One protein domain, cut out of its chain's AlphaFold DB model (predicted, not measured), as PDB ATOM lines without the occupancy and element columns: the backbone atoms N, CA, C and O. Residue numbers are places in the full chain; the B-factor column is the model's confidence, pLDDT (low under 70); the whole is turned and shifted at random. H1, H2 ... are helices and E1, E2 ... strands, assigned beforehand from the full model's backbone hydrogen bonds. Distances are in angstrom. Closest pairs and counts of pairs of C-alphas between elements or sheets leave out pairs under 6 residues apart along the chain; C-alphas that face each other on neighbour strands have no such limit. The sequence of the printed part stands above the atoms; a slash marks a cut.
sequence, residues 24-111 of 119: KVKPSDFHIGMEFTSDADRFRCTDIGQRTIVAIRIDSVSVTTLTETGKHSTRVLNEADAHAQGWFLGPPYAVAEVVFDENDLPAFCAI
ATOM      1  N   LYS A  24      50.340  36.128 181.437       89.19
ATOM      2  CA  LYS A  24      49.814  37.230 182.255       89.19
ATOM      3  C   LYS A  24      50.238  37.069 183.715       89.19
ATOM      4  O   LYS A  24      50.023  36.009 184.297       89.19
ATOM      5  N   VAL A  25      50.788  38.135 184.296       90.31
ATOM      6  CA  VAL A  25      51.244  38.158 185.697       90.31
ATOM      7  C   VAL A  25      50.111  38.637 186.589       90.31
ATOM      8  O   VAL A  25      49.445  39.625 186.274       90.31
ATOM      9  N   LYS A  26      49.882  37.967 187.717       89.81
ATOM     10  CA  LYS A  26      48.967  38.465 188.747       89.81
ATOM     11  C   LYS A  26      49.739  39.289 189.772       89.81
ATOM     12  O   LYS A  26      50.910  39.009 190.007       89.81
ATOM     13  N   PRO A  27      49.082  40.229 190.476       87.19
ATOM     14  CA  PRO A  27      49.726  40.994 191.544       87.19
ATOM     15  C   PRO A  27      50.439  40.115 192.590       87.19
ATOM     16  O   PRO A  27      51.498  40.478 193.083       87.19
ATOM     17  N   SER A  28      49.885  38.938 192.899       89.81
ATOM     18  CA  SER A  28      50.462  37.973 193.845       89.81
ATOM     19  C   SER A  28      51.737  37.282 193.363       89.81
ATOM     20  O   SER A  28      52.430  36.680 194.175       89.81
ATOM     21  N   ASP A  29      52.004  37.317 192.060       91.00
ATOM     22  CA  ASP A  29      53.142  36.630 191.448       91.00
ATOM     23  C   ASP A  29      54.390  37.530 191.435       91.00
ATOM     24  O   ASP A  29      55.494  37.056 191.163       91.00
ATOM     25  N   PHE A  30      54.228  38.822 191.747       93.69
ATOM     26  CA  PHE A  30      55.331  39.769 191.810       93.69
ATOM     27  C   PHE A  30      56.263  39.475 192.982       93.69
ATOM     28  O   PHE A  30      55.843  39.245 194.117       93.69
ATOM     29  N   HIS A  31      57.558  39.571 192.707       95.00
ATOM     30  CA  HIS A  31      58.602  39.649 193.715       95.00
ATOM     31  C   HIS A  31      59.654  40.678 193.287       95.00
ATOM     32  O   HIS A  31      59.878  40.910 192.097       95.00
ATOM     33  N   ILE A  32      60.327  41.287 194.263       94.75
ATOM     34  CA  ILE A  32      61.430  42.214 193.986       94.75
ATOM     35  C   ILE A  32      62.494  41.480 193.159       94.75
ATOM     36  O   ILE A  32      62.824  40.318 193.415       94.75
ATOM     37  N   GLY A  33      63.000  42.152 192.129       93.81
ATOM     38  CA  GLY A  33      63.967  41.622 191.177       93.81
ATOM     39  C   GLY A  33      63.371  40.838 190.006       93.81
ATOM     40  O   GLY A  33      64.123  40.560 189.076       93.81
ATOM     41  N   MET A  34      62.069  40.507 189.998       93.88
ATOM     42  CA  MET A  34      61.455  39.874 188.819       93.88
ATOM     43  C   MET A  34      61.460  40.833 187.632       93.88
ATOM     44  O   MET A  34      61.267  42.042 187.798       93.88
ATOM     45  N   GLU A  35      61.612  40.274 186.435       94.94
ATOM     46  CA  GLU A  35      61.456  41.012 185.190       94.94
ATOM     47  C   GLU A  35      60.100  40.723 184.544       94.94
ATOM     48  O   GLU A  35      59.619  39.589 184.513       94.94
ATOM     49  N   PHE A  36      59.473  41.772 184.029       94.44
ATOM     50  CA  PHE A  36      58.173  41.708 183.378       94.44
ATOM     51  C   PHE A  36      58.117  42.707 182.224       94.44
ATOM     52  O   PHE A  36      58.924  43.637 182.139       94.44
ATOM     53  N   THR A  37      57.168  42.513 181.316       95.12
ATOM     54  CA  THR A  37      56.886  43.476 180.248       95.12
ATOM     55  C   THR A  37      55.624  44.261 180.544       95.12
ATOM     56  O   THR A  37      54.623  43.666 180.946       95.12
ATOM     57  N   SER A  38      55.648  45.555 180.240       92.38
ATOM     58  CA  SER A  38      54.452  46.373 180.032       92.38
ATOM     59  C   SER A  38      54.462  46.848 178.585       92.38
ATOM     60  O   SER A  38      55.396  47.531 178.171       92.38
ATOM     61  N   ASP A  39      53.456  46.459 177.804       87.69
ATOM     62  CA  ASP A  39      53.423  46.657 176.351       87.69
ATOM     63  C   ASP A  39      54.690  46.128 175.648       87.69
ATOM     64  O   ASP A  39      54.882  44.915 175.544       87.69
ATOM     65  N   ALA A  40      55.550  47.027 175.156       86.88
ATOM     66  CA  ALA A  40      56.798  46.704 174.461       86.88
ATOM     67  C   ALA A  40      58.051  46.850 175.343       86.88
ATOM     68  O   ALA A  40      59.137  46.438 174.931       86.88
ATOM     69  N   ASP A  41      57.907  47.419 176.540       92.62
ATOM     70  CA  ASP A  41      59.021  47.803 177.400       92.62
ATOM     71  C   ASP A  41      59.276  46.735 178.477       92.62
ATOM     72  O   ASP A  41      58.343  46.134 179.022       92.62
ATOM     73  N   ARG A  42      60.556  46.500 178.804       95.31
ATOM     74  CA  ARG A  42      60.965  45.577 179.880       95.31
ATOM     75  C   ARG A  42      61.295  46.321 181.161       95.31
ATOM     76  O   ARG A  42      62.065  47.286 181.151       95.31
ATOM     77  N   PHE A  43      60.797  45.788 182.267       96.44
ATOM     78  CA  PHE A  43      60.960  46.339 183.601       96.44
ATOM     79  C   PHE A  43      61.478  45.293 184.579       96.44
ATOM     80  O   PHE A  43      61.193  44.106 184.436       96.44
ATOM     81  N   ARG A  44      62.194  45.752 185.607       96.56
ATOM     82  CA  ARG A  44      62.553  44.973 186.793       96.56
ATOM     83  C   ARG A  44      61.871  45.571 188.015       96.56
ATOM     84  O   ARG A  44      62.072  46.748 188.307       96.56
ATOM     85  N   CYS A  45      61.086  44.767 188.724       96.44
ATOM     86  CA  CYS A  45      60.387  45.187 189.936       96.44
ATOM     87  C   CYS A  45      61.388  45.549 191.048       96.44
ATOM     88  O   CYS A  45      62.287  44.759 191.352       96.44
ATOM     89  N   THR A  46      61.233  46.729 191.647       96.81
ATOM     90  CA  THR A  46      62.059  47.228 192.759       96.81
ATOM     91  C   THR A  46      61.281  47.324 194.069       96.81
ATOM     92  O   THR A  46      61.887  47.149 195.123       96.81
ATOM     93  N   ASP A  47      59.957  47.507 194.016       96.69
ATOM     94  CA  ASP A  47      59.078  47.503 195.192       96.69
ATOM     95  C   ASP A  47      57.655  47.015 194.855       96.69
ATOM     96  O   ASP A  47      57.197  47.102 193.709       96.69
ATOM     97  N   ILE A  48      56.958  46.489 195.867       96.44
ATOM     98  CA  ILE A  48      55.597  45.950 195.755       96.44
ATOM     99  C   ILE A  48      54.723  46.587 196.833       96.44
ATOM    100  O   ILE A  48      54.818  46.263 198.018       96.44
ATOM    101  N   GLY A  49      53.816  47.456 196.399       94.31
ATOM    102  CA  GLY A  49      52.760  48.016 197.226       94.31
ATOM    103  C   GLY A  49      51.487  47.169 197.189       94.31
ATOM    104  O   GLY A  49      51.334  46.240 196.402       94.31
ATOM    105  N   GLN A  50      50.505  47.534 198.015       91.81
ATOM    106  CA  GLN A  50      49.213  46.827 198.047       91.81
ATOM    107  C   GLN A  50      48.417  46.944 196.740       91.81
ATOM    108  O   GLN A  50      47.587  46.090 196.439       91.81
ATOM    109  N   ARG A  51      48.613  48.045 196.011       93.44
ATOM    110  CA  ARG A  51      47.883  48.401 194.784       93.44
ATOM    111  C   ARG A  51      48.817  48.912 193.691       93.44
ATOM    112  O   ARG A  51      48.341  49.445 192.697       93.44
ATOM    113  N   THR A  52      50.125  48.819 193.911       95.50
ATOM    114  CA  THR A  52      51.125  49.432 193.043       95.50
ATOM    115  C   THR A  52      52.335  48.531 192.891       95.50
ATOM    116  O   THR A  52      52.740  47.877 193.849       95.50
ATOM    117  N   ILE A  53      52.948  48.557 191.716       97.00
ATOM    118  CA  ILE A  53      54.255  47.953 191.458       97.00
ATOM    119  C   ILE A  53      55.212  49.080 191.098       97.00
ATOM    120  O   ILE A  53      54.907  49.896 190.230       97.00
ATOM    121  N   VAL A  54      56.366  49.137 191.758       96.75
ATOM    122  CA  VAL A  54      57.442  50.067 191.405       96.75
ATOM    123  C   VAL A  54      58.516  49.288 190.665       96.75
ATOM    124  O   VAL A  54      58.875  48.176 191.066       96.75
ATOM    125  N   ALA A  55      58.999  49.833 189.554       97.25
ATOM    126  CA  ALA A  55      59.980  49.153 188.727       97.25
ATOM    127  C   ALA A  55      60.900  50.116 187.979       97.25
ATOM    128  O   ALA A  55      60.561  51.269 187.722       97.25
ATOM    129  N   ILE A  56      62.051  49.604 187.557       97.00
ATOM    130  CA  ILE A  56      62.982  50.302 186.670       97.00
ATOM    131  C   ILE A  56      62.926  49.703 185.269       97.00
ATOM    132  O   ILE A  56      62.844  48.485 185.113       97.00
ATOM    133  N   ARG A  57      62.989  50.550 184.240       96.06
ATOM    134  CA  ARG A  57      63.095  50.112 182.843       96.06
ATOM    135  C   ARG A  57      64.508  49.590 182.571       96.06
ATOM    136  O   ARG A  57      65.477  50.266 182.910       96.06
ATOM    137  N   ILE A  58      64.621  48.404 181.971       95.75
ATOM    138  CA  ILE A  58      65.908  47.702 181.781       95.75
ATOM    139  C   ILE A  58      66.301  47.476 180.318       95.75
ATOM    140  O   ILE A  58      67.460  47.188 180.044       95.75
ATOM    141  N   ASP A  59      65.377  47.631 179.369       92.69
ATOM    142  CA  ASP A  59      65.676  47.440 177.940       92.69
ATOM    143  C   ASP A  59      66.628  48.515 177.365       92.69
ATOM    144  O   ASP A  59      67.375  48.265 176.414       92.69
ATOM    145  N   SER A  60      66.596  49.721 177.930       91.62
ATOM    146  CA  SER A  60      67.287  50.903 177.444       91.62
ATOM    147  C   SER A  60      67.262  52.028 178.474       91.62
ATOM    148  O   SER A  60      66.364  52.125 179.313       91.62
ATOM    149  N   VAL A  61      68.251  52.915 178.382       93.88
ATOM    150  CA  VAL A  61      68.373  54.089 179.247       93.88
ATOM    151  C   VAL A  61      68.580  55.339 178.406       93.88
ATOM    152  O   VAL A  61      69.564  55.446 177.672       93.88
ATOM    153  N   SER A  62      67.674  56.308 178.536       91.19
ATOM    154  CA  SER A  62      67.844  57.641 177.952       91.19
ATOM    155  C   SER A  62      68.666  58.514 178.895       91.19
ATOM    156  O   SER A  62      68.245  58.821 180.007       91.19
ATOM    157  N   VAL A  63      69.856  58.904 178.450       92.94
ATOM    158  CA  VAL A  63      70.793  59.730 179.209       92.94
ATOM    159  C   VAL A  63      70.793  61.130 178.624       92.94
ATOM    160  O   VAL A  63      71.198  61.322 177.474       92.94
ATOM    161  N   THR A  64      70.383  62.110 179.425       92.31
ATOM    162  CA  THR A  64      70.478  63.530 179.079       92.31
ATOM    163  C   THR A  64      71.645  64.164 179.824       92.31
ATOM    164  O   THR A  64      71.638  64.245 181.051       92.31
ATOM    165  N   THR A  65      72.642  64.639 179.081       89.56
ATOM    166  CA  THR A  65      73.798  65.349 179.632       89.56
ATOM    167  C   THR A  65      73.658  66.842 179.363       89.56
ATOM    168  O   THR A  65      73.472  67.258 178.217       89.56
ATOM    169  N   LEU A  66      73.780  67.653 180.416       91.44
ATOM    170  CA  LEU A  66      73.933  69.099 180.299       91.44
ATOM    171  C   LEU A  66      75.408  69.414 180.046       91.44
ATOM    172  O   LEU A  66      76.259  69.144 180.894       91.44
ATOM    173  N   THR A  67      75.728  69.958 178.877       84.44
ATOM    174  CA  THR A  67      77.084  70.438 178.594       84.44
ATOM    175  C   THR A  67      77.332  71.779 179.284       84.44
ATOM    176  O   THR A  67      76.395  72.525 179.558       84.44
ATOM    177  N   GLU A  68      78.599  72.144 179.499       85.19
ATOM    178  CA  GLU A  68      78.990  73.460 180.048       85.19
ATOM    179  C   GLU A  68      78.436  74.641 179.231       85.19
ATOM    180  O   GLU A  68      78.215  75.729 179.750       85.19
ATOM    181  N   THR A  69      78.153  74.410 177.947       84.56
ATOM    182  CA  THR A  69      77.518  75.372 177.036       84.56
ATOM    183  C   THR A  69      75.994  75.470 177.192       84.56
ATOM    184  O   THR A  69      75.349  76.174 176.420       84.56
ATOM    185  N   GLY A  70      75.402  74.751 178.149       85.81
ATOM    186  CA  GLY A  70      73.960  74.707 178.400       85.81
ATOM    187  C   GLY A  70      73.168  73.846 177.411       85.81
ATOM    188  O   GLY A  70      71.938  73.850 177.441       85.81
ATOM    189  N   LYS A  71      73.833  73.106 176.515       87.62
ATOM    190  CA  LYS A  71      73.156  72.244 175.540       87.62
ATOM    191  C   LYS A  71      72.828  70.898 176.177       87.62
ATOM    192  O   LYS A  71      73.692  70.240 176.745       87.62
ATOM    193  N   HIS A  72      71.582  70.466 176.022       88.38
ATOM    194  CA  HIS A  72      71.166  69.118 176.387       88.38
ATOM    195  C   HIS A  72      71.507  68.184 175.225       88.38
ATOM    196  O   HIS A  72      71.013  68.367 174.108       88.38
ATOM    197  N   SER A  73      72.370  67.200 175.458       88.50
ATOM    198  CA  SER A  73      72.551  66.079 174.538       88.50
ATOM    199  C   SER A  73      71.864  64.851 175.115       88.50
ATOM    200  O   SER A  73      72.084  64.488 176.268       88.50
ATOM    201  N   THR A  74      71.011  64.220 174.312       92.44
ATOM    202  CA  THR A  74      70.362  62.960 174.680       92.44
ATOM    203  C   THR A  74      71.011  61.829 173.902       92.44
ATOM    204  O   THR A  74      71.151  61.912 172.681       92.44
ATOM    205  N   ARG A  75      71.399  60.766 174.607       93.06
ATOM    206  CA  ARG A  75      71.829  59.496 174.017       93.06
ATOM    207  C   ARG A  75      71.065  58.344 174.655       93.06
ATOM    208  O   ARG A  75      70.705  58.425 175.823       93.06
ATOM    209  N   VAL A  76      70.860  57.273 173.901       94.31
ATOM    210  CA  VAL A  76      70.235  56.047 174.406       94.31
ATOM    211  C   VAL A  76      71.317  54.991 174.595       94.31
ATOM    212  O   VAL A  76      72.111  54.753 173.685       94.31
ATOM    213  N   LEU A  77      71.367  54.386 175.777       94.75
ATOM    214  CA  LEU A  77      72.140  53.181 176.058       94.75
ATOM    215  C   LEU A  77      71.223  51.971 175.892       94.75
ATOM    216  O   LEU A  77      70.070  52.015 176.321       94.75
ATOM    217  N   ASN A  78      71.729  50.900 175.287       95.00
ATOM    218  CA  ASN A  78      71.057  49.601 175.336       95.00
ATOM    219  C   ASN A  78      71.241  48.955 176.725       95.00
ATOM    220  O   ASN A  78      72.077  49.397 177.517       95.00
ATOM    221  N   GLU A  79      70.477  47.899 177.002       93.19
ATOM    222  CA  GLU A  79      70.551  47.110 178.240       93.19
ATOM    223  C   GLU A  79      71.978  46.686 178.620       93.19
ATOM    224  O   GLU A  79      72.386  46.881 179.763       93.19
ATOM    225  N   ALA A  80      72.756  46.133 177.682       94.19
ATOM    226  CA  ALA A  80      74.086  45.594 177.971       94.19
ATOM    227  C   ALA A  80      75.069  46.690 178.415       94.19
ATOM    228  O   ALA A  80      75.758  46.542 179.427       94.19
ATOM    229  N   ASP A  81      75.088  47.815 177.699       95.88
ATOM    230  CA  ASP A  81      75.934  48.963 178.025       95.88
ATOM    231  C   ASP A  81      75.503  49.632 179.333       95.88
ATOM    232  O   ASP A  81      76.354  50.050 180.123       95.88
ATOM    233  N   ALA A  82      74.193  49.740 179.577       95.19
ATOM    234  CA  ALA A  82      73.648  50.277 180.820       95.19
ATOM    235  C   ALA A  82      73.979  49.365 182.016       95.19
ATOM    236  O   ALA A  82      74.410  49.840 183.067       95.19
ATOM    237  N   HIS A  83      73.868  48.047 181.850       94.44
ATOM    238  CA  HIS A  83      74.219  47.083 182.886       94.44
ATOM    239  C   HIS A  83      75.719  47.118 183.212       94.44
ATOM    240  O   HIS A  83      76.089  47.203 184.383       94.44
ATOM    241  N   ALA A  84      76.591  47.131 182.198       95.69
ATOM    242  CA  ALA A  84      78.044  47.211 182.383       95.69
ATOM    243  C   ALA A  84      78.489  48.502 183.095       95.69
ATOM    244  O   ALA A  84      79.465  48.501 183.842       95.69
ATOM    245  N   GLN A  85      77.756  49.598 182.892       95.94
ATOM    246  CA  GLN A  85      77.973  50.877 183.573       95.94
ATOM    247  C   GLN A  85      77.306  50.955 184.960       95.94
ATOM    248  O   GLN A  85      77.412  51.983 185.625       95.94
ATOM    249  N   GLY A  86      76.625  49.897 185.410       95.56
ATOM    250  CA  GLY A  86      76.020  49.824 186.740       95.56
ATOM    251  C   GLY A  86      74.727  50.625 186.904       95.56
ATOM    252  O   GLY A  86      74.342  50.907 188.035       95.56
ATOM    253  N   TRP A  87      74.028  50.977 185.818       95.81
ATOM    254  CA  TRP A  87      72.820  51.819 185.885       95.81
ATOM    255  C   TRP A  87      71.677  51.202 186.702       95.81
ATOM    256  O   TRP A  87      70.854  51.920 187.270       95.81
ATOM    257  N   PHE A  88      71.643  49.871 186.766       95.56
ATOM    258  CA  PHE A  88      70.610  49.090 187.446       95.56
ATOM    259  C   PHE A  88      71.048  48.579 188.830       95.56
ATOM    260  O   PHE A  88      70.374  47.728 189.407       95.56
ATOM    261  N   LEU A  89      72.174  49.065 189.365       93.94
ATOM    262  CA  LEU A  89      72.604  48.789 190.737       93.94
ATOM    263  C   LEU A  89      71.990  49.843 191.668       93.94
ATOM    264  O   LEU A  89      72.098  51.033 191.392       93.94
ATOM    265  N   GLY A  90      71.350  49.422 192.758       86.81
ATOM    266  CA  GLY A  90      70.704  50.338 193.706       86.81
ATOM    267  C   GLY A  90      70.698  49.814 195.145       86.81
ATOM    268  O   GLY A  90      71.204  48.712 195.380       86.81
ATOM    269  N   PRO A  91      70.113  50.571 196.102       83.06
ATOM    270  CA  PRO A  91      69.658  51.967 195.987       83.06
ATOM    271  C   PRO A  91      70.783  53.014 196.197       83.06
ATOM    272  O   PRO A  91      71.693  52.756 196.991       83.06
ATOM    273  N   PRO A  92      70.691  54.224 195.586       91.19
ATOM    274  CA  PRO A  92      69.725  54.626 194.555       91.19
ATOM    275  C   PRO A  92      70.122  54.100 193.165       91.19
ATOM    276  O   PRO A  92      71.301  54.085 192.823       91.19
ATOM    277  N   TYR A  93      69.136  53.692 192.363       93.62
ATOM    278  CA  TYR A  93      69.354  53.353 190.953       93.62
ATOM    279  C   TYR A  93      69.695  54.610 190.138       93.62
ATOM    280  O   TYR A  93      69.239  55.708 190.460       93.62
ATOM    281  N   ALA A  94      70.469  54.460 189.060       94.81
ATOM    282  CA  ALA A  94      70.792  55.583 188.171       94.81
ATOM    283  C   ALA A  94      69.656  55.914 187.184       94.81
ATOM    284  O   ALA A  94      69.673  56.961 186.537       94.81
ATOM    285  N   VAL A  95      68.679  55.013 187.053       94.81
ATOM    286  CA  VAL A  95      67.458  55.193 186.260       94.81
ATOM    287  C   VAL A  95      66.278  55.558 187.153       94.81
ATOM    288  O   VAL A  95      66.234  55.183 188.323       94.81
ATOM    289  N   ALA A  96      65.315  56.286 186.587       93.69
ATOM    290  CA  ALA A  96      64.084  56.618 187.290       93.69
ATOM    291  C   ALA A  96      63.218  55.371 187.503       93.69
ATOM    292  O   ALA A  96      63.082  54.531 186.609       93.69
ATOM    293  N   GLU A  97      62.605  55.295 188.678       94.50
ATOM    294  CA  GLU A  97      61.559  54.324 188.965       94.50
ATOM    295  C   GLU A  97      60.229  54.782 188.362       94.50
ATOM    296  O   GLU A  97      59.895  55.970 188.352       94.50
ATOM    297  N   VAL A  98      59.464  53.817 187.867       95.56
ATOM    298  CA  VAL A  98      58.103  53.982 187.370       95.56
ATOM    299  C   VAL A  98      57.165  53.311 188.359       95.56
ATOM    300  O   VAL A  98      57.406  52.180 188.781       95.56
ATOM    301  N   VAL A  99      56.104  54.023 188.732       96.81
ATOM    302  CA  VAL A  99      55.052  53.513 189.611       96.81
ATOM    303  C   VAL A  99      53.855  53.155 188.749       96.81
ATOM    304  O   VAL A  99      53.289  54.022 188.089       96.81
ATOM    305  N   PHE A 100      53.489  51.885 188.786       96.25
ATOM    306  CA  PHE A 100      52.312  51.335 188.136       96.25
ATOM    307  C   PHE A 100      51.224  51.097 189.172       96.25
ATOM    308  O   PHE A 100      51.528  50.609 190.264       96.25
ATOM    309  N   ASP A 101      49.976  51.417 188.853       95.00
ATOM    310  CA  ASP A 101      48.825  51.176 189.722       95.00
ATOM    311  C   ASP A 101      48.024  49.929 189.312       95.00
ATOM    312  O   ASP A 101      48.408  49.169 188.423       95.00
ATOM    313  N   GLU A 102      46.917  49.667 190.008       92.12
ATOM    314  CA  GLU A 102      46.088  48.479 189.788       92.12
ATOM    315  C   GLU A 102      45.528  48.353 188.361       92.12
ATOM    316  O   GLU A 102      45.238  47.241 187.918       92.12
ATOM    317  N   ASN A 103      45.374  49.471 187.647       92.94
ATOM    318  CA  ASN A 103      44.850  49.509 186.286       92.94
ATOM    319  C   ASN A 103      45.909  49.122 185.252       92.94
ATOM    320  O   ASN A 103      45.545  48.683 184.162       92.94
ATOM    321  N   ASP A 104      47.191  49.239 185.597       93.81
ATOM    322  CA  ASP A 104      48.308  48.843 184.737       93.81
ATOM    323  C   ASP A 104      48.565  47.329 184.802       93.81
ATOM    324  O   ASP A 104      48.971  46.710 183.818       93.81
ATOM    325  N   LEU A 105      48.264  46.692 185.941       87.88
ATOM    326  CA  LEU A 105      48.557  45.272 186.193       87.88
ATOM    327  C   LEU A 105      48.016  44.306 185.124       87.88
ATOM    328  O   LEU A 105      48.734  43.371 184.759       87.88
ATOM    329  N   PRO A 106      46.798  44.489 184.569       89.50
ATOM    330  CA  PRO A 106      46.286  43.623 183.513       89.50
ATOM    331  C   PRO A 106      47.126  43.641 182.230       89.50
ATOM    332  O   PRO A 106      46.991  42.717 181.425       89.50
ATOM    333  N   ALA A 107      47.977  44.647 182.003       89.56
ATOM    334  CA  ALA A 107      48.856  44.724 180.839       89.56
ATOM    335  C   ALA A 107      50.092  43.818 180.974       89.56
ATOM    336  O   ALA A 107      50.627  43.376 179.957       89.56
ATOM    337  N   PHE A 108      50.490  43.458 182.196       93.56
ATOM    338  CA  PHE A 108      51.788  42.843 182.453       93.56
ATOM    339  C   PHE A 108      51.885  41.377 182.061       93.56
ATOM    340  O   PHE A 108      50.974  40.576 182.291       93.56
ATOM    341  N   CYS A 109      53.048  41.023 181.522       92.56
ATOM    342  CA  CYS A 109      53.391  39.652 181.182       92.56
ATOM    343  C   CYS A 109      54.766  39.278 181.749       92.56
ATOM    344  O   CYS A 109      55.680  40.105 181.779       92.56
ATOM    345  N   ALA A 110      54.895  38.041 182.227       87.44
ATOM    346  CA  ALA A 110      56.131  37.520 182.785       87.44
ATOM    347  C   ALA A 110      57.127  37.286 181.657       87.44
ATOM    348  O   ALA A 110      56.770  36.761 180.601       87.44
ATOM    349  N   ILE A 111      58.386  37.627 181.909       85.25
ATOM    350  CA  ILE A 111      59.474  37.231 181.025       85.25
ATOM    351  C   ILE A 111      59.923  35.856 181.493       85.25
ATOM    352  O   ILE A 111      60.608  35.723 182.505       85.25
TER     353      ILE A 111
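This is residues 24 to 111 of the 119 residues of an uncharacterized protein of Lutimaribacter pacificus (UniProt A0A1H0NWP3). A strongly twisted, curled antiparallel sheet of four strands, E1, E2, E3 and E6, makes the body, and a long two-stranded hairpin, E4 and E5, reaches away from it as an arm. The short helix H1 lies at the root of this arm, and after E6 the backbone comes back to E1, closing part of the sheet's curl. The printed part has 88 residues, with named elements in the order E1, E2, E3, E4, E5, H1, E6; the larger sheet runs E1, E2, E3, E6. The class is mostly strand, with under half of the residues in named elements. The whole is only just loose, close to compact, with a radius of gyration of the C-alphas of 14.5 A, and elongated, spanning 48 by 25 by 23 A.

In the larger sheet, E1 is residues 35 to 38, from C-alpha 35 at (61.456, 41.012, 185.190); E2 is residues 41 to 48, 18.8 A long; E3 is residues 52 to 57, 15.7 A long; E6 is residues 97 to 101, ending with C-alpha 101 at (48.825, 51.176, 189.722). E4, residues 60 to 66, is 19.6 A long and E5, 72 to 78, is 19.5 A. H1 is residues 79 to 84.

E1, E2 and E3 form a meander, each strand the antiparallel neighbour of the one before; N 36 and O 43 are 2.9 A apart, N 46 and O 54 2.8 A. E2 bends by 56 degrees at residue 44. E6 is antiparallel to E3, with N 98 and O 55 at 2.8 A. Residues 109 to 110 pair antiparallel with 36 to 37 of E1. E3 runs on into E4 at 73 degrees. In the hairpin of E4 and E5, N 63 and O 75 are 2.8 A apart. The closest C-alphas of E4 and H1, Ser 60 and Glu 79, are 5.1 A apart. In H1 every O i to N i+4 pair is within hydrogen-bond range.

The C-alphas farthest apart, Ser 28 and Thr 69, are 49.1 A apart. The printed part has no cut; the link from H1 to E6 is long, and no printed residue is under 70 in pLDDT.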